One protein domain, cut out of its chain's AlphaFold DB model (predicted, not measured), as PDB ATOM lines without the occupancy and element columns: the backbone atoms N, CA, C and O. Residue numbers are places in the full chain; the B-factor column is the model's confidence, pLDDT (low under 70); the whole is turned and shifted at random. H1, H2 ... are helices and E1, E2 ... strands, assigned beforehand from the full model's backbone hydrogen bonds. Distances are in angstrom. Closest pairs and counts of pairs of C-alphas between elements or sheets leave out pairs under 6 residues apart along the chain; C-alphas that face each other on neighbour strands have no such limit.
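This is residues 387 to 582 of the 641 residues of the protein "DNRLRE domain-containing protein" of Gemmatimonadaceae bacterium (UniProt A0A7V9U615). The chain is wound in stacked turns, a solenoid with two twisted walls of strands; from E5 to E14 the strands fall alternately in one wall and the other. The E2, E3 and E4 hairpins lengthen one wall at the first end, E17 and E16 lengthen it at the far end, and there H1 packs on E15 and E16. The 196 printed residues, mostly strand by class, hold seventeen named strands and two named helices, in the order E1 to E14, H1, E15, E16, H2, E17. One sheet, E4 E3 E2 E6 E8 E10 E12 E14 E17 E16, is mixed; the other, E1 E5 E7 E9 E11 E13 E15, is all parallel. The whole is compact, with a radius of gyration of the C-alphas of 16.7 A, and elongated, spanning 51 by 33 by 26 A.

Start at E1, residues 387 to 391, parallel to E5, residues 424 to 430; N 388 and O 426 are 2.8 A apart, within hydrogen-bond range. Between them E2, 398 to 403, E3, 407 to 412, and E4, 415 to 420, form a meander of two hairpins, each strand the antiparallel neighbour of the one before; see N 402 and O 409, 2.9 A, and N 410 and O 417, 2.9 A. Beyond E5 follow, each parallel to its neighbour, E7, 448 to 450 (N 449 to O 427, 2.8 A), E9, 465 to 468 (N 467 to O 448, 2.7 A), E11, 484 to 487 (N 466 to O 484, 2.8 A), E13, 507 to 509 (N 485 to O 507, 2.8 A), and the edge strand E15, 538 to 540 (N 508 to O 538, 2.8 A). Beyond E2 follow, also parallel, E6, 437 to 441 (N 399 to O 437, 2.8 A), E8, 458 to 463 (N 438 to O 458, 2.8 A), E10, 472 to 479 (N 461 to O 478, 2.8 A), E12, 494 to 502 (N 474 to O 496, 2.8 A), and E14, 514 to 517 (N 495 to O 514, 2.9 A). Antiparallel E17, 572 to 578 (N 574 to O 515, 2.8 A), and E16, 547 to 553 (N 550 to O 575, 2.8 A), end that sheet. H1, residues 522 to 530, is on it at a height of 6.8 A, over none of its strands, and only grazes the other sheet; the closest C-alphas of H1 and E15 are Val 529 and Ile 539, 5.1 A. H2, residues 554 to 557, only grazes the mixed sheet. In H1 every O i to N i+4 pair is within hydrogen-bond range; H2 is too short for one.

Find C-alpha 387 at (-8.799, -17.918, 14.670), where E1 begins. E12 runs 16.9 A and bends by 101 degrees at residue 498; E10 bends by 97 degrees at residue 475. E16 runs 19.5 A, and E17 runs 18.4 A to C-alpha 578 at (22.122, -13.557, 34.637).

The C-alphas farthest apart, Thr 415 and Gly 580, are 52.6 A apart. The printed part has no cut. H2 to E17 is a long link. Residues 432 to 433 and 453 have pLDDT under 70.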
ATOM      1  N   ALA A 387      -9.991 -17.157  14.980       89.75
ATOM      2  CA  ALA A 387      -8.799 -17.918  14.670       89.75
ATOM      3  C   ALA A 387      -9.143 -18.960  13.596       89.75
ATOM      4  O   ALA A 387     -10.120 -19.706  13.728       89.75
ATOM      5  N   LEU A 388      -8.349 -18.982  12.529       93.56
ATOM      6  CA  LEU A 388      -8.359 -20.033  11.528       93.56
ATOM      7  C   LEU A 388      -7.424 -21.139  12.005       93.56
ATOM      8  O   LEU A 388      -6.210 -20.954  12.011       93.56
ATOM      9  N   THR A 389      -7.982 -22.275  12.407       92.81
ATOM     10  CA  THR A 389      -7.185 -23.436  12.813       92.81
ATOM     11  C   THR A 389      -6.945 -24.349  11.619       92.81
ATOM     12  O   THR A 389      -7.886 -24.815  10.973       92.81
ATOM     13  N   LEU A 390      -5.675 -24.616  11.342       91.50
ATOM     14  CA  LEU A 390      -5.212 -25.539  10.320       91.50
ATOM     15  C   LEU A 390      -4.551 -26.718  11.028       91.50
ATOM     16  O   LEU A 390      -3.608 -26.532  11.791       91.50
ATOM     17  N   ASN A 391      -5.085 -27.913  10.790       87.06
ATOM     18  CA  ASN A 391      -4.520 -29.156  11.296       87.06
ATOM     19  C   ASN A 391      -3.971 -29.924  10.096       87.06
ATOM     20  O   ASN A 391      -4.752 -30.237   9.189       87.06
ATOM     21  N   THR A 392      -2.668 -30.195  10.075       84.19
ATOM     22  CA  THR A 392      -2.105 -31.182   9.143       84.19
ATOM     23  C   THR A 392      -2.344 -32.583   9.698       84.19
ATOM     24  O   THR A 392      -2.650 -32.760  10.884       84.19
ATOM     25  N   GLY A 393      -2.347 -33.575   8.811       79.12
ATOM     26  CA  GLY A 393      -2.394 -34.976   9.224       79.12
ATOM     27  C   GLY A 393      -0.982 -35.535   9.366       79.12
ATOM     28  O   GLY A 393      -0.011 -34.815   9.230       79.12
ATOM     29  N   ASN A 394      -0.861 -36.852   9.522       80.19
ATOM     30  CA  ASN A 394       0.437 -37.538   9.628       80.19
ATOM     31  C   ASN A 394       1.224 -37.615   8.297       80.19
ATOM     32  O   ASN A 394       2.127 -38.440   8.159       80.19
ATOM     33  N   ALA A 395       0.788 -36.895   7.263       84.50
ATOM     34  CA  ALA A 395       1.447 -36.876   5.966       84.50
ATOM     35  C   ALA A 395       2.416 -35.699   5.925       84.50
ATOM     36  O   ALA A 395       2.189 -34.705   6.593       84.50
ATOM     37  N   ASN A 396       3.459 -35.796   5.102       87.56
ATOM     38  CA  ASN A 396       4.363 -34.672   4.894       87.56
ATOM     39  C   ASN A 396       3.648 -33.629   4.029       87.56
ATOM     40  O   ASN A 396       3.529 -33.797   2.807       87.56
ATOM     41  N   ASP A 397       3.162 -32.574   4.667       88.25
ATOM     42  CA  ASP A 397       2.381 -31.525   4.045       88.25
ATOM     43  C   ASP A 397       3.240 -30.280   3.775       88.25
ATOM     44  O   ASP A 397       4.072 -29.839   4.571       88.25
ATOM     45  N   LEU A 398       3.010 -29.663   2.613       91.00
ATOM     46  CA  LEU A 398       3.455 -28.296   2.354       91.00
ATOM     47  C   LEU A 398       2.338 -27.346   2.777       91.00
ATOM     48  O   LEU A 398       1.297 -27.302   2.118       91.00
ATOM     49  N   VAL A 399       2.577 -26.561   3.825       92.69
ATOM     50  CA  VAL A 399       1.688 -25.488   4.273       92.69
ATOM     51  C   VAL A 399       2.293 -24.148   3.875       92.69
ATOM     52  O   VAL A 399       3.337 -23.742   4.381       92.69
ATOM     53  N   SER A 400       1.629 -23.423   2.978       94.19
ATOM     54  CA  SER A 400       2.044 -22.077   2.577       94.19
ATOM     55  C   SER A 400       0.949 -21.061   2.875       94.19
ATOM     56  O   SER A 400      -0.192 -21.209   2.440       94.19
ATOM     57  N   LEU A 401       1.309 -20.019   3.624       94.12
ATOM     58  CA  LEU A 401       0.449 -18.883   3.928       94.12
ATOM     59  C   LEU A 401       0.909 -17.676   3.118       94.12
ATOM     60  O   LEU A 401       2.073 -17.281   3.174       94.12
ATOM     61  N   SER A 402      -0.025 -17.063   2.404       91.62
ATOM     62  CA  SER A 402       0.197 -15.859   1.607       91.62
ATOM     63  C   SER A 402      -0.907 -14.843   1.864       91.62
ATOM     64  O   SER A 402      -1.976 -15.179   2.370       91.62
ATOM     65  N   SER A 403      -0.672 -13.586   1.507       86.94
ATOM     66  CA  SER A 403      -1.691 -12.546   1.606       86.94
ATOM     67  C   SER A 403      -1.722 -11.666   0.367       86.94
ATOM     68  O   SER A 403      -0.681 -11.339  -0.202       86.94
ATOM     69  N   THR A 404      -2.917 -11.214   0.010       85.00
ATOM     70  CA  THR A 404      -3.142 -10.055  -0.856       85.00
ATOM     71  C   THR A 404      -3.622  -8.872  -0.007       85.00
ATOM     72  O   THR A 404      -3.686  -8.960   1.218       85.00
ATOM     73  N   ALA A 405      -4.003  -7.760  -0.642       73.19
ATOM     74  CA  ALA A 405      -4.613  -6.635   0.068       73.19
ATOM     75  C   ALA A 405      -5.957  -6.984   0.739       73.19
ATOM     76  O   ALA A 405      -6.361  -6.290   1.669       73.19
ATOM     77  N   SER A 406      -6.660  -8.022   0.271       78.00
ATOM     78  CA  SER A 406      -8.009  -8.365   0.742       78.00
ATOM     79  C   SER A 406      -8.155  -9.796   1.251       78.00
ATOM     80  O   SER A 406      -9.150 -10.095   1.904       78.00
ATOM     81  N   THR A 407      -7.199 -10.685   0.968       87.81
ATOM     82  CA  THR A 407      -7.318 -12.108   1.308       87.81
ATOM     83  C   THR A 407      -6.064 -12.686   1.944       87.81
ATOM     84  O   THR A 407      -4.949 -12.257   1.658       87.81
ATOM     85  N   VAL A 408      -6.258 -13.713   2.763       90.62
ATOM     86  CA  VAL A 408      -5.242 -14.672   3.196       90.62
ATOM     87  C   VAL A 408      -5.406 -15.923   2.331       90.62
ATOM     88  O   VAL A 408      -6.481 -16.514   2.301       90.62
ATOM     89  N   GLY A 409      -4.373 -16.308   1.590       93.25
ATOM     90  CA  GLY A 409      -4.321 -17.556   0.836       93.25
ATOM     91  C   GLY A 409      -3.651 -18.643   1.669       93.25
ATOM     92  O   GLY A 409      -2.515 -18.464   2.107       93.25
ATOM     93  N   VAL A 410      -4.343 -19.762   1.873       94.81
ATOM     94  CA  VAL A 410      -3.803 -20.949   2.546       94.81
ATOM     95  C   VAL A 410      -3.676 -22.065   1.529       94.81
ATOM     96  O   VAL A 410      -4.681 -22.508   0.970       94.81
ATOM     97  N   THR A 411      -2.455 -22.537   1.327       92.44
ATOM     98  CA  THR A 411      -2.159 -23.701   0.499       92.44
ATOM     99  C   THR A 411      -1.751 -24.867   1.388       92.44
ATOM    100  O   THR A 411      -0.825 -24.722   2.183       92.44
ATOM    101  N   ILE A 412      -2.425 -26.010   1.243       88.75
ATOM    102  CA  ILE A 412      -2.034 -27.292   1.846       88.75
ATOM    103  C   ILE A 412      -1.859 -28.300   0.710       88.75
ATOM    104  O   ILE A 412      -2.794 -28.562  -0.061       88.75
ATOM    105  N   GLY A 413      -0.640 -28.816   0.553       85.56
ATOM    106  CA  GLY A 413      -0.260 -29.625  -0.601       85.56
ATOM    107  C   GLY A 413      -0.401 -28.826  -1.901       85.56
ATOM    108  O   GLY A 413       0.325 -27.863  -2.132       85.56
ATOM    109  N   THR A 414      -1.347 -29.211  -2.762       84.31
ATOM    110  CA  THR A 414      -1.651 -28.512  -4.029       84.31
ATOM    111  C   THR A 414      -2.936 -27.685  -3.982       84.31
ATOM    112  O   THR A 414      -3.263 -26.997  -4.950       84.31
ATOM    113  N   THR A 415      -3.681 -27.748  -2.878       87.50
ATOM    114  CA  THR A 415      -4.993 -27.110  -2.753       87.50
ATOM    115  C   THR A 415      -4.845 -25.750  -2.102       87.50
ATOM    116  O   THR A 415      -4.231 -25.648  -1.047       87.50
ATOM    117  N   THR A 416      -5.432 -24.713  -2.706       91.62
ATOM    118  CA  THR A 416      -5.428 -23.353  -2.153       91.62
ATOM    119  C   THR A 416      -6.847 -22.880  -1.868       91.62
ATOM    120  O   THR A 416      -7.716 -22.953  -2.737       91.62
ATOM    121  N   VAL A 417      -7.065 -22.361  -0.662       94.94
ATOM    122  CA  VAL A 417      -8.315 -21.724  -0.237       94.94
ATOM    123  C   VAL A 417      -8.020 -20.284   0.163       94.94
ATOM    124  O   VAL A 417      -7.057 -20.018   0.885       94.94
ATOM    125  N   ASN A 418      -8.854 -19.357  -0.303       94.62
ATOM    126  CA  ASN A 418      -8.747 -17.945   0.047       94.62
ATOM    127  C   ASN A 418      -9.702 -17.606   1.191       94.62
ATOM    128  O   ASN A 418     -10.827 -18.093   1.236       94.62
ATOM    129  N   TYR A 419      -9.274 -16.723   2.081       92.06
ATOM    130  CA  TYR A 419     -10.054 -16.216   3.203       92.06
ATOM    131  C   TYR A 419     -10.060 -14.701   3.129       92.06
ATOM    132  O   TYR A 419      -8.997 -14.109   2.965       92.06
ATOM    133  N   ASP A 420     -11.212 -14.060   3.275       86.19
ATOM    134  CA  ASP A 420     -11.246 -12.607   3.412       86.19
ATOM    135  C   ASP A 420     -10.479 -12.205   4.677       86.19
ATOM    136  O   ASP A 420     -10.660 -12.789   5.748       86.19
ATOM    137  N   ILE A 421      -9.601 -11.207   4.563       79.00
ATOM    138  CA  ILE A 421      -8.661 -10.857   5.638       79.00
ATOM    139  C   ILE A 421      -9.380 -10.458   6.935       79.00
ATOM    140  O   ILE A 421      -8.894 -10.734   8.025       79.00
ATOM    141  N   GLY A 422     -10.576  -9.870   6.837       75.62
ATOM    142  CA  GLY A 422     -11.391  -9.531   8.004       75.62
ATOM    143  C   GLY A 422     -12.050 -10.723   8.701       75.62
ATOM    144  O   GLY A 422     -12.469 -10.580   9.851       75.62
ATOM    145  N   ALA A 423     -12.137 -11.885   8.046       81.88
ATOM    146  CA  ALA A 423     -12.697 -13.107   8.619       81.88
ATOM    147  C   ALA A 423     -11.694 -13.867   9.506       81.88
ATOM    148  O   ALA A 423     -12.110 -14.728  10.287       81.88
ATOM    149  N   VAL A 424     -10.397 -13.550   9.412       87.38
ATOM    150  CA  VAL A 424      -9.309 -14.260  10.097       87.38
ATOM    151  C   VAL A 424      -8.623 -13.330  11.093       87.38
ATOM    152  O   VAL A 424      -7.992 -12.351  10.707       87.38
ATOM    153  N   SER A 425      -8.715 -13.639  12.387       85.25
ATOM    154  CA  SER A 425      -8.029 -12.861  13.433       85.25
ATOM    155  C   SER A 425      -6.605 -13.342  13.713       85.25
ATOM    156  O   SER A 425      -5.786 -12.588  14.225       85.25
ATOM    157  N   ALA A 426      -6.339 -14.616  13.441       89.12
ATOM    158  CA  ALA A 426      -5.048 -15.277  13.578       89.12
ATOM    159  C   ALA A 426      -5.090 -16.581  12.780       89.12
ATOM    160  O   ALA A 426      -6.169 -17.153  12.595       89.12
ATOM    161  N   VAL A 427      -3.932 -17.084  12.364       93.19
ATOM    162  CA  VAL A 427      -3.808 -18.449  11.840       93.19
ATOM    163  C   VAL A 427      -3.151 -19.305  12.911       93.19
ATOM    164  O   VAL A 427      -2.081 -18.960  13.388       93.19
ATOM    165  N   VAL A 428      -3.787 -20.405  13.299       93.12
ATOM    166  CA  VAL A 428      -3.235 -21.390  14.234       93.12
ATOM    167  C   VAL A 428      -2.840 -22.622  13.434       93.12
ATOM    168  O   VAL A 428      -3.704 -23.267  12.842       93.12
ATOM    169  N   LEU A 429      -1.547 -22.919  13.401       91.81
ATOM    170  CA  LEU A 429      -0.956 -24.062  12.724       91.81
ATOM    171  C   LEU A 429      -0.662 -25.153  13.747       91.81
ATOM    172  O   LEU A 429       0.221 -24.994  14.589       91.81
ATOM    173  N   ASN A 430      -1.398 -26.253  13.649       88.25
ATOM    174  CA  ASN A 430      -1.118 -27.472  14.389       88.25
ATOM    175  C   ASN A 430      -0.568 -28.488  13.389       88.25
ATOM    176  O   ASN A 430      -1.335 -29.022  12.578       88.25
ATOM    177  N   THR A 431       0.742 -28.720  13.423       83.38
ATOM    178  CA  THR A 431       1.362 -29.780  12.626       83.38
ATOM    179  C   THR A 431       1.378 -31.081  13.425       83.38
ATOM    180  O   THR A 431       1.647 -31.059  14.627       83.38
ATOM    181  N   GLN A 432       0.975 -32.197  12.814       69.31
ATOM    182  CA  GLN A 432       0.937 -33.518  13.460       69.31
ATOM    183  C   GLN A 432       1.980 -34.431  12.827       69.31
ATOM    184  O   GLN A 432       1.866 -34.663  11.637       69.31
ATOM    185  N   ASP A 433       2.895 -34.997  13.627       67.31
ATOM    186  CA  ASP A 433       3.793 -36.164  13.409       67.31
ATOM    187  C   ASP A 433       4.487 -36.395  12.036       67.31
ATOM    188  O   ASP A 433       5.277 -37.334  11.916       67.31
ATOM    189  N   GLY A 434       4.216 -35.599  11.004       73.69
ATOM    190  CA  GLY A 434       4.789 -35.648   9.665       73.69
ATOM    191  C   GLY A 434       5.877 -34.595   9.476       73.69
ATOM    192  O   GLY A 434       5.930 -33.593  10.186       73.69
ATOM    193  N   ASP A 435       6.751 -34.813   8.488       84.62
ATOM    194  CA  ASP A 435       7.819 -33.862   8.171       84.62
ATOM    195  C   ASP A 435       7.248 -32.691   7.350       84.62
ATOM    196  O   ASP A 435       7.391 -32.622   6.123       84.62
ATOM    197  N   ASP A 436       6.554 -31.786   8.035       88.38
ATOM    198  CA  ASP A 436       5.851 -30.674   7.404       88.38
ATOM    199  C   ASP A 436       6.796 -29.529   7.029       88.38
ATOM    200  O   ASP A 436       7.717 -29.148   7.759       88.38
ATOM    201  N   THR A 437       6.534 -28.926   5.869       91.00
ATOM    202  CA  THR A 437       7.184 -27.685   5.443       91.00
ATOM    203  C   THR A 437       6.204 -26.533   5.576       91.00
ATOM    204  O   THR A 437       5.210 -26.466   4.853       91.00
ATOM    205  N   VAL A 438       6.505 -25.586   6.461       92.56
ATOM    206  CA  VAL A 438       5.672 -24.415   6.733       92.56
ATOM    207  C   VAL A 438       6.344 -23.155   6.209       92.56
ATOM    208  O   VAL A 438       7.469 -22.829   6.578       92.56
ATOM    209  N   ILE A 439       5.634 -22.406   5.370       93.81
ATOM    210  CA  ILE A 439       6.095 -21.133   4.815       93.81
ATOM    211  C   ILE A 439       5.078 -20.051   5.163       93.81
ATOM    212  O   ILE A 439       3.946 -20.089   4.680       93.81
ATOM    213  N   THR A 440       5.479 -19.056   5.952       93.81
ATOM    214  CA  THR A 440       4.593 -17.956   6.352       93.81
ATOM    215  C   THR A 440       4.981 -16.649   5.674       93.81
ATOM    216  O   THR A 440       6.101 -16.158   5.826       93.81
ATOM    217  N   ASN A 441       4.038 -16.057   4.945       90.94
ATOM    218  CA  ASN A 441       4.176 -14.751   4.310       90.94
ATOM    219  C   ASN A 441       2.894 -13.928   4.508       90.94
ATOM    220  O   ASN A 441       2.189 -13.600   3.552       90.94
ATOM    221  N   LEU A 442       2.562 -13.667   5.774       84.31
ATOM    222  CA  LEU A 442       1.400 -12.869   6.167       84.31
ATOM    223  C   LEU A 442       1.843 -11.510   6.718       84.31
ATOM    224  O   LEU A 442       2.961 -11.387   7.214       84.31
ATOM    225  N   PRO A 443       1.002 -10.465   6.658       74.44
ATOM    226  CA  PRO A 443       1.302  -9.200   7.312       74.44
ATOM    227  C   PRO A 443       1.278  -9.369   8.835       74.44
ATOM    228  O   PRO A 443       0.575 -10.224   9.369       74.44
ATOM    229  N   ALA A 444       1.968  -8.486   9.562       71.81
ATOM    230  CA  ALA A 444       1.974  -8.494  11.030       71.81
ATOM    231  C   ALA A 444       0.575  -8.333  11.666       71.81
ATOM    232  O   ALA A 444       0.393  -8.650  12.838       71.81
ATOM    233  N   THR A 445      -0.416  -7.854  10.905       73.56
ATOM    234  CA  THR A 445      -1.817  -7.724  11.333       73.56
ATOM    235  C   THR A 445      -2.551  -9.059  11.452       73.56
ATOM    236  O   THR A 445      -3.593  -9.099  12.101       73.56
ATOM    237  N   VAL A 446      -2.030 -10.136  10.854       82.75
ATOM    238  CA  VAL A 446      -2.569 -11.496  10.976       82.75
ATOM    239  C   VAL A 446      -1.489 -12.371  11.619       82.75
ATOM    240  O   VAL A 446      -0.647 -12.922  10.906       82.75
ATOM    241  N   PRO A 447      -1.453 -12.475  12.961       88.06
ATOM    242  CA  PRO A 447      -0.449 -13.283  13.639       88.06
ATOM    243  C   PRO A 447      -0.613 -14.764  13.284       88.06
ATOM    244  O   PRO A 447      -1.734 -15.270  13.152       88.06
ATOM    245  N   VAL A 448       0.517 -15.458  13.163       93.50
ATOM    246  CA  VAL A 448       0.555 -16.912  12.983       93.50
ATOM    247  C   VAL A 448       0.998 -17.537  14.293       93.50
ATOM    248  O   VAL A 448       2.073 -17.220  14.788       93.50
ATOM    249  N   HIS A 449       0.176 -18.402  14.869       93.00
ATOM    250  CA  HIS A 449       0.520 -19.205  16.032       93.00
ATOM    251  C   HIS A 449       0.909 -20.595  15.552       93.00
ATOM    252  O   HIS A 449       0.128 -21.235  14.853       93.00
ATOM    253  N   PHE A 450       2.100 -21.044  15.911       91.69
ATOM    254  CA  PHE A 450       2.594 -22.372  15.575       91.69
ATOM    255  C   PHE A 450       2.669 -23.223  16.840       91.69
ATOM    256  O   PHE A 450       3.217 -22.760  17.843       91.69
ATOM    257  N   ASN A 451       2.071 -24.415  16.765       84.62
ATOM    258  CA  ASN A 451       1.857 -25.346  17.875       84.62
ATOM    259  C   ASN A 451       2.169 -26.784  17.425       84.62
ATOM    260  O   ASN A 451       1.296 -27.656  17.466       84.62
ATOM    261  N   GLY A 452       3.353 -27.001  16.862       70.56
ATOM    262  CA  GLY A 452       3.548 -28.108  15.930       70.56
ATOM    263  C   GLY A 452       4.859 -28.872  16.034       70.56
ATOM    264  O   GLY A 452       4.994 -29.894  15.375       70.56
ATOM    265  N   GLY A 453       5.825 -28.408  16.827       65.31
ATOM    266  CA  GLY A 453       7.174 -28.957  16.786       65.31
ATOM    267  C   GLY A 453       7.308 -30.331  17.441       65.31
ATOM    268  O   GLY A 453       7.485 -30.417  18.657       65.31
ATOM    269  N   ASN A 454       7.300 -31.406  16.649       72.94
ATOM    270  CA  ASN A 454       7.733 -32.742  17.091       72.94
ATOM    271  C   ASN A 454       9.233 -32.990  16.806       72.94
ATOM    272  O   ASN A 454       9.827 -33.942  17.326       72.94
ATOM    273  N   GLY A 455       9.863 -32.098  16.032       78.75
ATOM    274  CA  GLY A 455      11.280 -32.114  15.681       78.75
ATOM    275  C   GLY A 455      11.585 -32.355  14.209       78.75
ATOM    276  O   GLY A 455      12.754 -32.268  13.834       78.75
ATOM    277  N   SER A 456      10.574 -32.614  13.384       86.50
ATOM    278  CA  SER A 456      10.729 -32.844  11.946       86.50
ATOM    279  C   SER A 456      10.372 -31.632  11.080       86.50
ATOM    280  O   SER A 456      10.715 -31.584   9.897       86.50
ATOM    281  N   GLU A 457       9.714 -30.623  11.646       91.19
ATOM    282  CA  GLU A 457       9.152 -29.521  10.875       91.19
ATOM    283  C   GLU A 457      10.216 -28.545  10.374       91.19
ATOM    284  O   GLU A 457      11.109 -28.109  11.106       91.19
ATOM    285  N   THR A 458      10.081 -28.135   9.115       93.62
ATOM    286  CA  THR A 458      10.871 -27.047   8.533       93.62
ATOM    287  C   THR A 458      10.012 -25.800   8.417       93.62
ATOM    288  O   THR A 458       9.034 -25.778   7.671       93.62
ATOM    289  N   VAL A 459      10.397 -24.733   9.115       95.00
ATOM    290  CA  VAL A 459       9.640 -23.480   9.172       95.00
ATOM    291  C   VAL A 459      10.431 -22.347   8.525       95.00
ATOM    292  O   VAL A 459      11.561 -22.047   8.905       95.00
ATOM    293  N   THR A 460       9.819 -21.680   7.549       96.38
ATOM    294  CA  THR A 460      10.356 -20.487   6.888       96.38
ATOM    295  C   THR A 460       9.425 -19.300   7.101       96.38
ATOM    296  O   THR A 460       8.286 -19.291   6.629       96.38
ATOM    297  N   VAL A 461       9.928 -18.260   7.760       95.94
ATOM    298  CA  VAL A 461       9.204 -17.014   8.023       95.94
ATOM    299  C   VAL A 461       9.688 -15.950   7.043       95.94
ATOM    300  O   VAL A 461      10.737 -15.341   7.239       95.94
ATOM    301  N   ASN A 462       8.929 -15.737   5.967       92.94
ATOM    302  CA  ASN A 462       9.240 -14.748   4.929       92.94
ATOM    303  C   ASN A 462       8.654 -13.362   5.227       92.94
ATOM    304  O   ASN A 462       9.153 -12.362   4.717       92.94
ATOM    305  N   GLY A 463       7.608 -13.296   6.051       82.69
ATOM    306  CA  GLY A 463       6.973 -12.049   6.461       82.69
ATOM    307  C   GLY A 463       6.012 -12.244   7.630       82.69
ATOM    308  O   GLY A 463       5.493 -13.344   7.841       82.69
ATOM    309  N   GLY A 464       5.785 -11.163   8.379       82.19
ATOM    310  CA  GLY A 464       4.837 -11.128   9.493       82.19
ATOM    311  C   GLY A 464       5.440 -11.497  10.841       82.19
ATOM    312  O   GLY A 464       6.652 -11.421  11.041       82.19
ATOM    313  N   ASN A 465       4.552 -11.853  11.770       87.25
ATOM    314  CA  ASN A 465       4.901 -12.256  13.127       87.25
ATOM    315  C   ASN A 465       4.439 -13.699  13.368       87.25
ATOM    316  O   ASN A 465       3.241 -13.954  13.544       87.25
ATOM    317  N   LEU A 466       5.394 -14.625  13.352       94.62
ATOM    318  CA  LEU A 466       5.210 -15.994  13.810       94.62
ATOM    319  C   LEU A 466       5.377 -16.027  15.330       94.62
ATOM    320  O   LEU A 466       6.329 -15.472  15.876       94.62
ATOM    321  N   ARG A 467       4.464 -16.700  16.021       93.94
ATOM    322  CA  ARG A 467       4.510 -16.898  17.462       93.94
ATOM    323  C   ARG A 467       4.476 -18.383  17.788       93.94
ATOM    324  O   ARG A 467       3.497 -19.059  17.487       93.94
ATOM    325  N   PHE A 468       5.519 -18.860  18.442       92.56
ATOM    326  CA  PHE A 468       5.568 -20.182  19.045       92.56
ATOM    327  C   PHE A 468       4.836 -20.126  20.378       92.56
ATOM    328  O   PHE A 468       5.204 -19.329  21.249       92.56
ATOM    329  N   THR A 469       3.747 -20.888  20.514       87.81
ATOM    330  CA  THR A 469       2.933 -20.860  21.745       87.81
ATOM    331  C   THR A 469       3.150 -22.058  22.656       87.81
ATOM    332  O   THR A 469       2.622 -22.083  23.769       87.81
ATOM    333  N   THR A 470       3.987 -22.993  22.218       85.62
ATOM    334  CA  THR A 470       4.431 -24.157  22.975       85.62
ATOM    335  C   THR A 470       5.959 -24.231  23.016       85.62
ATOM    336  O   THR A 470       6.649 -23.419  22.402       85.62
ATOM    337  N   ASN A 471       6.495 -25.171  23.796       86.06
ATOM    338  CA  ASN A 471       7.905 -25.547  23.719       86.06
ATOM    339  C   ASN A 471       8.118 -26.253  22.371       86.06
ATOM    340  O   ASN A 471       7.474 -27.272  22.125       86.06
ATOM    341  N   GLU A 472       8.949 -25.699  21.491       87.75
ATOM    342  CA  GLU A 472       9.027 -26.148  20.097       87.75
ATOM    343  C   GLU A 472      10.296 -26.934  19.818       87.75
ATOM    344  O   GLU A 472      11.384 -26.581  20.281       87.75
ATOM    345  N   ARG A 473      10.158 -27.948  18.964       90.31
ATOM    346  CA  ARG A 473      11.270 -28.653  18.340       90.31
ATOM    347  C   ARG A 473      11.088 -28.667  16.828       90.31
ATOM    348  O   ARG A 473      10.089 -29.177  16.344       90.31
ATOM    349  N   LEU A 474      12.048 -28.133  16.081       93.19
ATOM    350  CA  LEU A 474      11.992 -27.991  14.624       93.19
ATOM    351  C   LEU A 474      13.207 -28.663  13.978       93.19
ATOM    352  O   LEU A 474      14.308 -28.604  14.522       93.19
ATOM    353  N   ALA A 475      13.057 -29.210  12.775       93.81
ATOM    354  CA  ALA A 475      14.202 -29.632  11.968       93.81
ATOM    355  C   ALA A 475      14.995 -28.419  11.457       93.81
ATOM    356  O   ALA A 475      16.228 -28.424  11.438       93.81
ATOM    357  N   ALA A 476      14.300 -27.349  11.073       95.38
ATOM    358  CA  ALA A 476      14.937 -26.115  10.635       95.38
ATOM    359  C   ALA A 476      14.039 -24.894  10.847       95.38
ATOM    360  O   ALA A 476      12.831 -24.949  10.616       95.38
ATOM    361  N   LEU A 477      14.656 -23.768  11.211       96.44
ATOM    362  CA  LEU A 477      14.015 -22.458  11.247       96.44
ATOM    363  C   LEU A 477      14.799 -21.464  10.390       96.44
ATOM    364  O   LEU A 477      15.989 -21.234  10.601       96.44
ATOM    365  N   THR A 478      14.111 -20.834   9.442       97.25
ATOM    366  CA  THR A 478      14.640 -19.723   8.646       97.25
ATOM    367  C   THR A 478      13.795 -18.475   8.865       97.25
ATOM    368  O   THR A 478      12.585 -18.504   8.645       97.25
ATOM    369  N   VAL A 479      14.421 -17.362   9.255       97.19
ATOM    370  CA  VAL A 479      13.760 -16.061   9.442       97.19
ATOM    371  C   VAL A 479      14.348 -15.032   8.479       97.19
ATOM    372  O   VAL A 479      15.501 -14.604   8.602       97.19
ATOM    373  N   ALA A 480      13.540 -14.640   7.493       95.94
ATOM    374  CA  ALA A 480      13.927 -13.711   6.438       95.94
ATOM    375  C   ALA A 480      13.980 -12.250   6.918       95.94
ATOM    376  O   ALA A 480      13.646 -11.917   8.056       95.94
ATOM    377  N   ALA A 481      14.421 -11.362   6.026       93.25
ATOM    378  CA  ALA A 481      14.585  -9.942   6.315       93.25
ATOM    379  C   ALA A 481      13.240  -9.287   6.654       93.25
ATOM    380  O   ALA A 481      12.291  -9.380   5.878       93.25
ATOM    381  N   GLY A 482      13.161  -8.610   7.804       90.12
ATOM    382  CA  GLY A 482      11.940  -7.948   8.276       90.12
ATOM    383  C   GLY A 482      10.852  -8.890   8.809       90.12
ATOM    384  O   GLY A 482       9.775  -8.415   9.170       90.12
ATOM    385  N   ALA A 483      11.109 -10.199   8.869       94.00
ATOM    386  CA  ALA A 483      10.224 -11.172   9.498       94.00
ATOM    387  C   ALA A 483      10.561 -11.348  10.985       94.00
ATOM    388  O   ALA A 483      11.719 -11.209  11.387       94.00
ATOM    389  N   LYS A 484       9.550 -11.687  11.793       94.38
ATOM    390  CA  LYS A 484       9.709 -11.935  13.229       94.38
ATOM    391  C   LYS A 484       9.171 -13.312  13.623       94.38
ATOM    392  O   LYS A 484       8.055 -13.665  13.250       94.38
ATOM    393  N   ALA A 485       9.948 -14.052  14.407       96.00
ATOM    394  CA  ALA A 485       9.539 -15.250  15.129       96.00
ATOM    395  C   ALA A 485       9.694 -14.998  16.637       96.00
ATOM    396  O   ALA A 485      10.745 -14.548  17.078       96.00
ATOM    397  N   THR A 486       8.652 -15.251  17.424       95.12
ATOM    398  CA  THR A 486       8.611 -14.915  18.858       95.12
ATOM    399  C   THR A 486       8.170 -16.122  19.674       95.12
ATOM    400  O   THR A 486       7.182 -16.758  19.314       95.12
ATOM    401  N   MET A 487       8.805 -16.397  20.807       94.12
ATOM    402  CA  MET A 487       8.275 -17.342  21.793       94.12
ATOM    403  C   MET A 487       7.319 -16.662  22.786       94.12
ATOM    404  O   MET A 487       7.296 -15.442  22.959       94.12
ATOM    405  N   VAL A 488       6.471 -17.445  23.447       91.81
ATOM    406  CA  VAL A 488       5.744 -16.979  24.637       91.81
ATOM    407  C   VAL A 488       6.682 -17.034  25.845       91.81
ATOM    408  O   VAL A 488       7.397 -18.014  26.006       91.81
ATOM    409  N   ALA A 489       6.637 -16.024  26.717       89.06
ATOM    410  CA  ALA A 489       7.413 -16.016  27.957       89.06
ATOM    411  C   ALA A 489       7.050 -17.202  28.865       89.06
ATOM    412  O   ALA A 489       5.882 -17.363  29.234       89.06
ATOM    413  N   ASN A 490       8.046 -18.005  29.238       85.62
ATOM    414  CA  ASN A 490       7.883 -19.134  30.155       85.62
ATOM    415  C   ASN A 490       9.094 -19.362  31.077       85.62
ATOM    416  O   ASN A 490       8.911 -19.917  32.157       85.62
ATOM    417  N   GLY A 491      10.298 -18.931  30.692       75.31
ATOM    418  CA  GLY A 491      11.544 -19.106  31.453       75.31
ATOM    419  C   GLY A 491      12.135 -20.514  31.342       75.31
ATOM    420  O   GLY A 491      13.337 -20.674  31.224       75.31
ATOM    421  N   ASN A 492      11.280 -21.541  31.291       82.25
ATOM    422  CA  ASN A 492      11.681 -22.954  31.274       82.25
ATOM    423  C   ASN A 492      11.521 -23.645  29.908       82.25
ATOM    424  O   ASN A 492      11.601 -24.873  29.824       82.25
ATOM    425  N   TRP A 493      11.206 -22.904  28.843       91.19
ATOM    426  CA  TRP A 493      11.107 -23.471  27.492       91.19
ATOM    427  C   TRP A 493      12.377 -23.215  26.695       91.19
ATOM    428  O   TRP A 493      13.179 -22.351  27.037       91.19
ATOM    429  N   ALA A 494      12.534 -23.960  25.603       92.12
ATOM    430  CA  ALA A 494      13.607 -23.752  24.648       92.12
ATOM    431  C   ALA A 494      13.049 -23.717  23.225       92.12
ATOM    432  O   ALA A 494      12.187 -24.517  22.863       92.12
ATOM    433  N   LEU A 495      13.568 -22.824  22.386       94.69
ATOM    434  CA  LEU A 495      13.446 -22.988  20.944       94.69
ATOM    435  C   LEU A 495      14.489 -24.012  20.509       94.69
ATOM    436  O   LEU A 495      15.673 -23.693  20.441       94.69
ATOM    437  N   HIS A 496      14.068 -25.238  20.219       94.56
ATOM    438  CA  HIS A 496      14.974 -26.275  19.746       94.56
ATOM    439  C   HIS A 496      14.875 -26.399  18.226       94.56
ATOM    440  O   HIS A 496      13.812 -26.672  17.678       94.56
ATOM    441  N   THR A 497      15.991 -26.201  17.527       95.88
ATOM    442  CA  THR A 497      16.072 -26.326  16.068       95.88
ATOM    443  C   THR A 497      17.218 -27.239  15.639       95.88
ATOM    444  O   THR A 497      18.283 -27.242  16.253       95.88
ATOM    445  N   GLY A 498      17.032 -27.985  14.551       95.56
ATOM    446  CA  GLY A 498      18.123 -28.705  13.901       95.56
ATOM    447  C   GLY A 498      19.127 -27.733  13.278       95.56
ATOM    448  O   GLY A 498      20.323 -27.780  13.556       95.56
ATOM    449  N   THR A 499      18.619 -26.800  12.470       96.19
ATOM    450  CA  THR A 499      19.384 -25.673  11.916       96.19
ATOM    451  C   THR A 499      18.633 -24.357  12.098       96.19
ATOM    452  O   THR A 499      17.403 -24.315  12.007       96.19
ATOM    453  N   LEU A 500      19.377 -23.270  12.314       97.44
ATOM    454  CA  LEU A 500      18.834 -21.921  12.465       97.44
ATOM    455  C   LEU A 500      19.516 -20.954  11.494       97.44
ATOM    456  O   LEU A 500      20.740 -20.830  11.480       97.44
ATOM    457  N   SER A 501      18.718 -20.235  10.708       96.25
ATOM    458  CA  SER A 501      19.182 -19.151   9.844       96.25
ATOM    459  C   SER A 501      18.357 -17.891  10.088       96.25
ATOM    460  O   SER A 501      17.141 -17.887   9.899       96.25
ATOM    461  N   VAL A 502      19.015 -16.807  10.496       96.12
ATOM    462  CA  VAL A 502      18.382 -15.507  10.745       96.12
ATOM    463  C   VAL A 502      19.072 -14.472   9.871       96.12
ATOM    464  O   VAL A 502      20.287 -14.297   9.935       96.12
ATOM    465  N   SER A 503      18.309 -13.797   9.013       94.25
ATOM    466  CA  SER A 503      18.856 -12.693   8.220       94.25
ATOM    467  C   SER A 503      19.219 -11.494   9.110       94.25
ATOM    468  O   SER A 503      18.685 -11.345  10.206       94.25
ATOM    469  N   SER A 504      20.061 -10.583   8.618       88.19
ATOM    470  CA  SER A 504      20.546  -9.432   9.402       88.19
ATOM    471  C   SER A 504      19.452  -8.489   9.922       88.19
ATOM    472  O   SER A 504      19.679  -7.780  10.896       88.19
ATOM    473  N   THR A 505      18.276  -8.466   9.289       91.69
ATOM    474  CA  THR A 505      17.100  -7.701   9.742       91.69
ATOM    475  C   THR A 505      15.912  -8.594  10.102       91.69
ATOM    476  O   THR A 505      14.812  -8.091  10.326       91.69
ATOM    477  N   GLY A 506      16.104  -9.914  10.118       94.75
ATOM    478  CA  GLY A 506      15.152 -10.860  10.691       94.75
ATOM    479  C   GLY A 506      15.248 -10.838  12.211       94.75
ATOM    480  O   GLY A 506      16.253 -10.390  12.761       94.75
ATOM    481  N   HIS A 507      14.206 -11.294  12.898       96.06
ATOM    482  CA  HIS A 507      14.147 -11.246  14.357       96.06
ATOM    483  C   HIS A 507      13.639 -12.563  14.942       96.06
ATOM    484  O   HIS A 507      12.524 -12.981  14.646       96.06
ATOM    485  N   VAL A 508      14.450 -13.204  15.781       97.25
ATOM    486  CA  VAL A 508      14.051 -14.298  16.670       97.25
ATOM    487  C   VAL A 508      14.057 -13.756  18.092       97.25
ATOM    488  O   VAL A 508      15.103 -13.411  18.631       97.25
ATOM    489  N   ASP A 509      12.880 -13.668  18.691       96.06
ATOM    490  CA  ASP A 509      12.669 -13.160  20.041       96.06
ATOM    491  C   ASP A 509      12.288 -14.324  20.955       96.06
ATOM    492  O   ASP A 509      11.160 -14.819  20.929       96.06
ATOM    493  N   LEU A 510      13.251 -14.789  21.747       95.75
ATOM    494  CA  LEU A 510      13.083 -15.910  22.668       95.75
ATOM    495  C   LEU A 510      12.251 -15.529  23.890       95.75
ATOM    496  O   LEU A 510      11.752 -16.414  24.571       95.75
ATOM    497  N   THR A 511      12.075 -14.234  24.169       94.25
ATOM    498  CA  THR A 511      11.230 -13.720  25.255       94.25
ATOM    499  C   THR A 511      11.408 -14.485  26.579       94.25
ATOM    500  O   THR A 511      10.427 -15.002  27.082       94.25
ATOM    501  N   ASN A 512      12.627 -14.541  27.124       92.69
ATOM    502  CA  ASN A 512      13.069 -15.249  28.345       92.69
ATOM    503  C   ASN A 512      13.302 -16.765  28.259       92.69
ATOM    504  O   ASN A 512      13.561 -17.381  29.283       92.69
ATOM    505  N   ASN A 513      13.220 -17.360  27.073       94.06
ATOM    506  CA  ASN A 513      13.441 -18.793  26.888       94.06
ATOM    507  C   ASN A 513      14.851 -19.102  26.365       94.06
ATOM    508  O   ASN A 513      15.543 -18.225  25.836       94.06
ATOM    509  N   ASP A 514      15.234 -20.371  26.465       95.50
ATOM    510  CA  ASP A 514      16.498 -20.897  25.956       95.50
ATOM    511  C   ASP A 514      16.466 -21.107  24.432       95.50
ATOM    512  O   ASP A 514      15.410 -21.141  23.789       95.50
ATOM    513  N   LEU A 515      17.641 -21.320  23.843       96.81
ATOM    514  CA  LEU A 515      17.800 -21.717  22.447       96.81
ATOM    515  C   LEU A 515      18.746 -22.919  22.337       96.81
ATOM    516  O   LEU A 515      19.815 -22.948  22.943       96.81
ATOM    517  N   ILE A 516      18.353 -23.900  21.522       96.81
ATOM    518  CA  ILE A 516      19.148 -25.083  21.178       96.81
ATOM    519  C   ILE A 516      19.248 -25.165  19.651       96.81
ATOM    520  O   ILE A 516      18.229 -25.151  18.951       96.81
ATOM    521  N   VAL A 517      20.469 -25.274  19.126       97.69
ATOM    522  CA  VAL A 517      20.734 -25.462  17.690       97.69
ATOM    523  C   VAL A 517      21.637 -26.678  17.496       97.69
ATOM    524  O   VAL A 517      22.819 -26.620  17.812       97.69
ATOM    525  N   GLU A 518      21.098 -27.780  16.972       96.19
ATOM    526  CA  GLU A 518      21.816 -29.069  16.870       96.19
ATOM    527  C   GLU A 518      23.018 -29.037  15.914       96.19
ATOM    528  O   GLU A 518      23.990 -29.781  16.081       96.19
ATOM    529  N   SER A 519      22.948 -28.193  14.883       92.94
ATOM    530  CA  SER A 519      23.984 -28.066  13.865       92.94
ATOM    531  C   SER A 519      24.130 -26.621  13.394       92.94
ATOM    532  O   SER A 519      23.184 -26.005  12.899       92.94
ATOM    533  N   GLY A 520      25.353 -26.098  13.458       92.19
ATOM    534  CA  GLY A 520      25.688 -24.752  13.009       92.19
ATOM    535  C   GLY A 520      27.117 -24.355  13.370       92.19
ATOM    536  O   GLY A 520      27.888 -25.148  13.902       92.19
ATOM    537  N   SER A 521      27.473 -23.112  13.062       94.69
ATOM    538  CA  SER A 521      28.740 -22.504  13.472       94.69
ATOM    539  C   SER A 521      28.524 -21.739  14.772       94.69
ATOM    540  O   SER A 521      27.745 -20.782  14.791       94.69
ATOM    541  N   PHE A 522      29.216 -22.141  15.847       95.25
ATOM    542  CA  PHE A 522      29.146 -21.438  17.134       95.25
ATOM    543  C   PHE A 522      29.480 -19.956  16.962       95.25
ATOM    544  O   PHE A 522      28.724 -19.104  17.411       95.25
ATOM    545  N   SER A 523      30.567 -19.642  16.251       94.62
ATOM    546  CA  SER A 523      31.024 -18.265  16.052       94.62
ATOM    547  C   SER A 523      30.004 -17.396  15.318       94.62
ATOM    548  O   SER A 523      29.822 -16.240  15.690       94.62
ATOM    549  N   ASP A 524      29.325 -17.936  14.303       94.06
ATOM    550  CA  ASP A 524      28.341 -17.167  13.529       94.06
ATOM    551  C   ASP A 524      27.060 -16.927  14.339       94.06
ATOM    552  O   ASP A 524      26.504 -15.822  14.332       94.06
ATOM    553  N   LEU A 525      26.607 -17.946  15.077       95.19
ATOM    554  CA  LEU A 525      25.443 -17.825  15.950       95.19
ATOM    555  C   LEU A 525      25.731 -16.866  17.111       95.19
ATOM    556  O   LEU A 525      24.930 -15.972  17.383       95.19
ATOM    557  N   TRP A 526      26.905 -16.999  17.730       93.88
ATOM    558  CA  TRP A 526      27.371 -16.122  18.799       93.88
ATOM    559  C   TRP A 526      27.476 -14.667  18.336       93.88
ATOM    560  O   TRP A 526      26.945 -13.775  18.993       93.88
ATOM    561  N   ALA A 527      28.067 -14.415  17.164       92.38
ATOM    562  CA  ALA A 527      28.131 -13.071  16.593       92.38
ATOM    563  C   ALA A 527      26.733 -12.471  16.362       92.38
ATOM    564  O   ALA A 527      26.526 -11.277  16.586       92.38
ATOM    565  N   THR A 528      25.765 -13.299  15.953       93.38
ATOM    566  CA  THR A 528      24.375 -12.871  15.749       93.38
ATOM    567  C   THR A 528      23.704 -12.482  17.064       93.38
ATOM    568  O   THR A 528      23.052 -11.438  17.113       93.38
ATOM    569  N   VAL A 529      23.872 -13.282  18.123       94.00
ATOM    570  CA  VAL A 529      23.332 -12.998  19.464       94.00
ATOM    571  C   VAL A 529      23.988 -11.755  20.055       94.00
ATOM    572  O   VAL A 529      23.288 -10.816  20.424       94.00
ATOM    573  N   LEU A 530      25.320 -11.689  20.076       89.69
ATOM    574  CA  LEU A 530      26.066 -10.598  20.706       89.69
ATOM    575  C   LEU A 530      25.777  -9.233  20.068       89.69
ATOM    576  O   LEU A 530      25.634  -8.237  20.771       89.69
ATOM    577  N   ALA A 531      25.644  -9.176  18.740       89.00
ATOM    578  CA  ALA A 531      25.322  -7.934  18.038       89.00
ATOM    579  C   ALA A 531      23.887  -7.432  18.293       89.00
ATOM    580  O   ALA A 531      23.565  -6.296  17.942       89.00
ATOM    581  N   SER A 532      23.025  -8.281  18.856       91.81
ATOM    582  CA  SER A 532      21.573  -8.123  18.786       91.81
ATOM    583  C   SER A 532      20.859  -8.212  20.129       91.81
ATOM    584  O   SER A 532      19.715  -7.774  20.223       91.81
ATOM    585  N   PHE A 533      21.480  -8.789  21.156       88.50
ATOM    586  CA  PHE A 533      20.824  -9.097  22.421       88.50
ATOM    587  C   PHE A 533      20.237  -7.835  23.084       88.50
ATOM    588  O   PHE A 533      20.889  -6.798  23.175       88.50
ATOM    589  N   GLY A 534      18.965  -7.906  23.495       85.31
ATOM    590  CA  GLY A 534      18.193  -6.749  23.976       85.31
ATOM    591  C   GLY A 534      17.758  -5.741  22.896       85.31
ATOM    592  O   GLY A 534      17.107  -4.747  23.213       85.31
ATOM    593  N   GLY A 535      18.094  -5.981  21.626       90.50
ATOM    594  CA  GLY A 535      17.721  -5.163  20.473       90.50
ATOM    595  C   GLY A 535      16.375  -5.538  19.837       90.50
ATOM    596  O   GLY A 535      15.509  -6.158  20.453       90.50
ATOM    597  N   THR A 536      16.184  -5.137  18.574       89.81
ATOM    598  CA  THR A 536      14.933  -5.338  17.808       89.81
ATOM    599  C   THR A 536      15.092  -6.195  16.545       89.81
ATOM    600  O   THR A 536      14.129  -6.375  15.801       89.81
ATOM    601  N   THR A 537      16.294  -6.709  16.285       93.31
ATOM    602  CA  THR A 537      16.655  -7.591  15.159       93.31
ATOM    603  C   THR A 537      17.640  -8.646  15.651       93.31
ATOM    604  O   THR A 537      18.170  -8.491  16.741       93.31
ATOM    605  N   GLY A 538      17.910  -9.688  14.864       95.12
ATOM    606  CA  GLY A 538      18.807 -10.788  15.223       95.12
ATOM    607  C   GLY A 538      18.165 -11.766  16.202       95.12
ATOM    608  O   GLY A 538      16.971 -12.042  16.093       95.12
ATOM    609  N   ILE A 539      18.944 -12.308  17.137       96.81
ATOM    610  CA  ILE A 539      18.448 -13.214  18.182       96.81
ATOM    611  C   ILE A 539      18.450 -12.454  19.505       96.81
ATOM    612  O   ILE A 539      19.493 -11.974  19.947       96.81
ATOM    613  N   THR A 540      17.280 -12.324  20.126       95.69
ATOM    614  CA  THR A 540      17.089 -11.517  21.334       95.69
ATOM    615  C   THR A 540      16.288 -12.268  22.384       95.69
ATOM    616  O   THR A 540      15.576 -13.222  22.089       95.69
ATOM    617  N   SER A 541      16.344 -11.773  23.613       94.69
ATOM    618  CA  SER A 541      15.474 -12.183  24.710       94.69
ATOM    619  C   SER A 541      15.113 -10.953  25.545       94.69
ATOM    620  O   SER A 541      15.653  -9.866  25.316       94.69
ATOM    621  N   THR A 542      14.193 -11.093  26.498       90.62
ATOM    622  CA  THR A 542      13.905 -10.027  27.466       90.62
ATOM    623  C   THR A 542      15.159  -9.723  28.278       90.62
ATOM    624  O   THR A 542      15.816 -10.646  28.735       90.62
ATOM    625  N   THR A 543      15.511  -8.462  28.491       91.00
ATOM    626  CA  THR A 543      16.637  -8.111  29.368       91.00
ATOM    627  C   THR A 543      16.473  -6.693  29.903       91.00
ATOM    628  O   THR A 543      15.932  -5.830  29.208       91.00
ATOM    629  N   ASP A 544      16.917  -6.455  31.134       90.62
ATOM    630  CA  ASP A 544      17.090  -5.124  31.730       90.62
ATOM    631  C   ASP A 544      18.558  -4.654  31.725       90.62
ATOM    632  O   ASP A 544      18.873  -3.584  32.248       90.62
ATOM    633  N   GLY A 545      19.442  -5.437  31.100       89.62
ATOM    634  CA  GLY A 545      20.886  -5.229  31.066       89.62
ATOM    635  C   GLY A 545      21.671  -6.150  32.001       89.62
ATOM    636  O   GLY A 545      22.888  -6.203  31.870       89.62
ATOM    637  N   THR A 546      21.008  -6.888  32.899       92.50
ATOM    638  CA  THR A 546      21.670  -7.859  33.794       92.50
ATOM    639  C   THR A 546      21.571  -9.304  33.310       92.50
ATOM    640  O   THR A 546      22.293 -10.163  33.804       92.50
ATOM    641  N   GLN A 547      20.699  -9.598  32.341       93.81
ATOM    642  CA  GLN A 547      20.574 -10.933  31.750       93.81
ATOM    643  C   GLN A 547      21.373 -11.055  30.457       93.81
ATOM    644  O   GLN A 547      21.606 -10.067  29.763       93.81
ATOM    645  N   ILE A 548      21.718 -12.289  30.109       93.56
ATOM    646  CA  ILE A 548      22.426 -12.694  28.900       93.56
ATOM    647  C   ILE A 548      21.815 -13.987  28.353       93.56
ATOM    648  O   ILE A 548      21.109 -14.718  29.048       93.56
ATOM    649  N   LEU A 549      22.091 -14.274  27.083       94.25
ATOM    650  CA  LEU A 549      21.966 -15.618  26.543       94.25
ATOM    651  C   LEU A 549      23.351 -16.285  26.595       94.25
ATOM    652  O   LEU A 549      24.153 -16.127  25.675       94.25
ATOM    653  N   ALA A 550      23.657 -16.950  27.708       94.38
ATOM    654  CA  ALA A 550      24.934 -17.613  27.940       94.38
ATOM    655  C   ALA A 550      25.081 -18.808  26.991       94.38
ATOM    656  O   ALA A 550      24.297 -19.757  27.045       94.38
ATOM    657  N   MET A 551      26.064 -18.743  26.092       95.62
ATOM    658  CA  MET A 551      26.217 -19.704  25.001       95.62
ATOM    659  C   MET A 551      27.426 -20.613  25.177       95.62
ATOM    660  O   MET A 551      28.532 -20.149  25.453       95.62
ATOM    661  N   PHE A 552      27.230 -21.904  24.913       96.50
ATOM    662  CA  PHE A 552      28.304 -22.888  24.863       96.50
ATOM    663  C   PHE A 552      28.052 -23.975  23.811       96.50
ATOM    664  O   PHE A 552      26.919 -24.254  23.416       96.50
ATOM    665  N   ASP A 553      29.135 -24.581  23.337       96.88
ATOM    666  CA  ASP A 553      29.111 -25.776  22.501       96.88
ATOM    667  C   ASP A 553      29.028 -27.008  23.409       96.88
ATOM    668  O   ASP A 553      29.859 -27.218  24.304       96.88
ATOM    669  N   ASN A 554      28.008 -27.833  23.186       96.81
ATOM    670  CA  ASN A 554      27.741 -29.015  23.985       96.81
ATOM    671  C   ASN A 554      28.838 -30.088  23.857       96.81
ATOM    672  O   ASN A 554      28.923 -30.980  24.701       96.81
ATOM    673  N   ALA A 555      29.751 -29.968  22.890       95.62
ATOM    674  CA  ALA A 555      30.963 -30.782  22.847       95.62
ATOM    675  C   ALA A 555      31.835 -30.604  24.107       95.62
ATOM    676  O   ALA A 555      32.611 -31.500  24.451       95.62
ATOM    677  N   TYR A 556      31.704 -29.464  24.796       94.56
ATOM    678  CA  TYR A 556      32.373 -29.173  26.064       94.56
ATOM    679  C   TYR A 556      31.466 -29.344  27.288       94.56
ATOM    680  O   TYR A 556      31.978 -29.725  28.339       94.56
ATOM    681  N   GLY A 557      30.160 -29.082  27.158       91.56
ATOM    682  CA  GLY A 557      29.184 -29.260  28.243       91.56
ATOM    683  C   GLY A 557      28.875 -30.731  28.541       91.56
ATOM    684  O   GLY A 557      28.812 -31.135  29.697       91.56
ATOM    685  N   GLY A 558      28.769 -31.563  27.501       94.25
ATOM    686  CA  GLY A 558      28.491 -32.994  27.640       94.25
ATOM    687  C   GLY A 558      27.049 -33.314  28.043       94.25
ATOM    688  O   GLY A 558      26.779 -34.416  28.527       94.25
ATOM    689  N   GLU A 559      26.125 -32.379  27.834       95.56
ATOM    690  CA  GLU A 559      24.716 -32.545  28.158       95.56
ATOM    691  C   GLU A 559      24.062 -33.555  27.218       95.56
ATOM    692  O   GLU A 559      24.317 -33.593  26.015       95.56
ATOM    693  N   THR A 560      23.188 -34.390  27.773       95.56
ATOM    694  CA  THR A 560      22.354 -35.318  26.984       95.56
ATOM    695  C   THR A 560      20.906 -34.854  26.907       95.56
ATOM    696  O   THR A 560      20.155 -35.286  26.027       95.56
ATOM    697  N   THR A 561      20.522 -33.940  27.802       94.06
ATOM    698  CA  THR A 561      19.214 -33.295  27.828       94.06
ATOM    699  C   THR A 561      19.334 -31.837  28.255       94.06
ATOM    700  O   THR A 561      20.080 -31.555  29.184       94.06
ATOM    701  N   TRP A 562      18.546 -30.942  27.659       92.50
ATOM    702  CA  TRP A 562      18.454 -29.533  28.052       92.50
ATOM    703  C   TRP A 562      17.001 -29.053  27.998       92.50
ATOM    704  O   TRP A 562      16.330 -29.244  26.985       92.50
ATOM    705  N   SER A 563      16.483 -28.475  29.085       87.81
ATOM    706  CA  SER A 563      15.099 -27.960  29.176       87.81
ATOM    707  C   SER A 563      14.031 -28.951  28.659       87.81
ATOM    708  O   SER A 563      13.066 -28.594  27.984       87.81
ATOM    709  N   GLY A 564      14.234 -30.242  28.964       86.44
ATOM    710  CA  GLY A 564      13.354 -31.352  28.572       86.44
ATOM    711  C   GLY A 564      13.589 -31.930  27.169       86.44
ATOM    712  O   GLY A 564      12.953 -32.924  26.819       86.44
ATOM    713  N   HIS A 565      14.505 -31.365  26.382       87.81
ATOM    714  CA  HIS A 565      14.863 -31.846  25.048       87.81
ATOM    715  C   HIS A 565      16.078 -32.764  25.088       87.81
ATOM    716  O   HIS A 565      17.043 -32.459  25.777       87.81
ATOM    717  N   THR A 566      16.080 -33.847  24.309       92.38
ATOM    718  CA  THR A 566      17.324 -34.573  23.997       92.38
ATOM    719  C   THR A 566      18.198 -33.687  23.124       92.38
ATOM    720  O   THR A 566      17.707 -33.222  22.099       92.38
ATOM    721  N   VAL A 567      19.464 -33.501  23.496       94.62
ATOM    722  CA  VAL A 567      20.412 -32.662  22.749       94.62
ATOM    723  C   VAL A 567      21.571 -33.487  22.200       94.62
ATOM    724  O   VAL A 567      22.058 -34.416  22.851       94.62
ATOM    725  N   GLY A 568      22.006 -33.175  20.982       94.75
ATOM    726  CA  GLY A 568      23.180 -33.776  20.365       94.75
ATOM    727  C   GLY A 568      24.493 -33.279  20.970       94.75
ATOM    728  O   GLY A 568      24.597 -32.172  21.496       94.75
ATOM    729  N   ALA A 569      25.550 -34.085  20.843       94.94
ATOM    730  CA  ALA A 569      26.888 -33.733  21.332       94.94
ATOM    731  C   ALA A 569      27.527 -32.540  20.593       94.94
ATOM    732  O   ALA A 569      28.516 -32.001  21.066       94.94
ATOM    733  N   SER A 570      26.996 -32.156  19.428       93.44
ATOM    734  CA  SER A 570      27.419 -30.983  18.650       93.44
ATOM    735  C   SER A 570      26.464 -29.796  18.779       93.44
ATOM    736  O   SER A 570      26.609 -28.826  18.036       93.44
ATOM    737  N   ALA A 571      25.446 -29.897  19.637       97.38
ATOM    738  CA  ALA A 571      24.462 -28.842  19.792       97.38
ATOM    739  C   ALA A 571      25.106 -27.585  20.384       97.38
ATOM    740  O   ALA A 571      25.951 -27.657  21.271       97.38
ATOM    741  N   ILE A 572      24.659 -26.423  19.931       97.94
ATOM    742  CA  ILE A 572      24.952 -25.147  20.572       97.94
ATOM    743  C   ILE A 572      23.784 -24.840  21.499       97.94
ATOM    744  O   ILE A 572      22.633 -24.788  21.054       97.94
ATOM    745  N   ILE A 573      24.086 -24.647  22.778       97.44
ATOM    746  CA  ILE A 573      23.106 -24.350  23.817       97.44
ATOM    747  C   ILE A 573      23.290 -22.901  24.234       97.44
ATOM    748  O   ILE A 573      24.409 -22.424  24.423       97.44
ATOM    749  N   ALA A 574      22.175 -22.197  24.348       95.94
ATOM    750  CA  ALA A 574      22.120 -20.800  24.707       95.94
ATOM    751  C   ALA A 574      21.099 -20.653  25.844       95.94
ATOM    752  O   ALA A 574      19.889 -20.684  25.602       95.94
ATOM    753  N   LYS A 575      21.590 -20.560  27.082       95.06
ATOM    754  CA  LYS A 575      20.756 -20.445  28.281       95.06
ATOM    755  C   LYS A 575      20.408 -18.992  28.545       95.06
ATOM    756  O   LYS A 575      21.299 -18.145  28.587       95.06
ATOM    757  N   TYR A 576      19.139 -18.702  28.785       95.00
ATOM    758  CA  TYR A 576      18.751 -17.411  29.330       95.00
ATOM    759  C   TYR A 576      19.073 -17.362  30.829       95.00
ATOM    760  O   TYR A 576      18.492 -18.109  31.612       95.00
ATOM    761  N   THR A 577      20.026 -16.518  31.229       94.50
ATOM    762  CA  THR A 577      20.427 -16.386  32.639       94.50
ATOM    763  C   THR A 577      21.002 -14.999  32.961       94.50
ATOM    764  O   THR A 577      21.026 -14.117  32.101       94.50
ATOM    765  N   TYR A 578      21.432 -14.766  34.200       95.31
ATOM    766  CA  TYR A 578      22.122 -13.557  34.637       95.31
ATOM    767  C   TYR A 578      23.582 -13.521  34.175       95.31
ATOM    768  O   TYR A 578      24.267 -14.538  34.091       95.31
ATOM    769  N   MET A 579      24.092 -12.321  33.908       93.88
ATOM    770  CA  MET A 579      25.527 -12.130  33.744       93.88
ATOM    771  C   MET A 579      26.245 -12.490  35.048       93.88
ATOM    772  O   MET A 579      25.935 -11.926  36.092       93.88
ATOM    773  N   GLY A 580      27.207 -13.412  34.977       94.06
ATOM    774  CA  GLY A 580      27.935 -13.913  36.146       94.06
ATOM    775  C   GLY A 580      27.406 -15.231  36.720       94.06
ATOM    776  O   GLY A 580      28.100 -15.795  37.554       94.06
ATOM    777  N   ASP A 581      26.261 -15.743  36.248       96.00
ATOM    778  CA  ASP A 581      25.810 -17.116  36.531       96.00
ATOM    779  C   ASP A 581      26.590 -18.088  35.631       96.00
ATOM    780  O   ASP A 581      26.215 -18.367  34.484       96.00
ATOM    781  N   LEU A 582      27.747 -18.531  36.112       95.06
ATOM    782  CA  LEU A 582      28.678 -19.373  35.365       95.06
ATOM    783  C   LEU A 582      28.349 -20.857  35.505       95.06
ATOM    784  O   LEU A 582      28.676 -21.640  34.609       95.06
TER     785      LEU A 582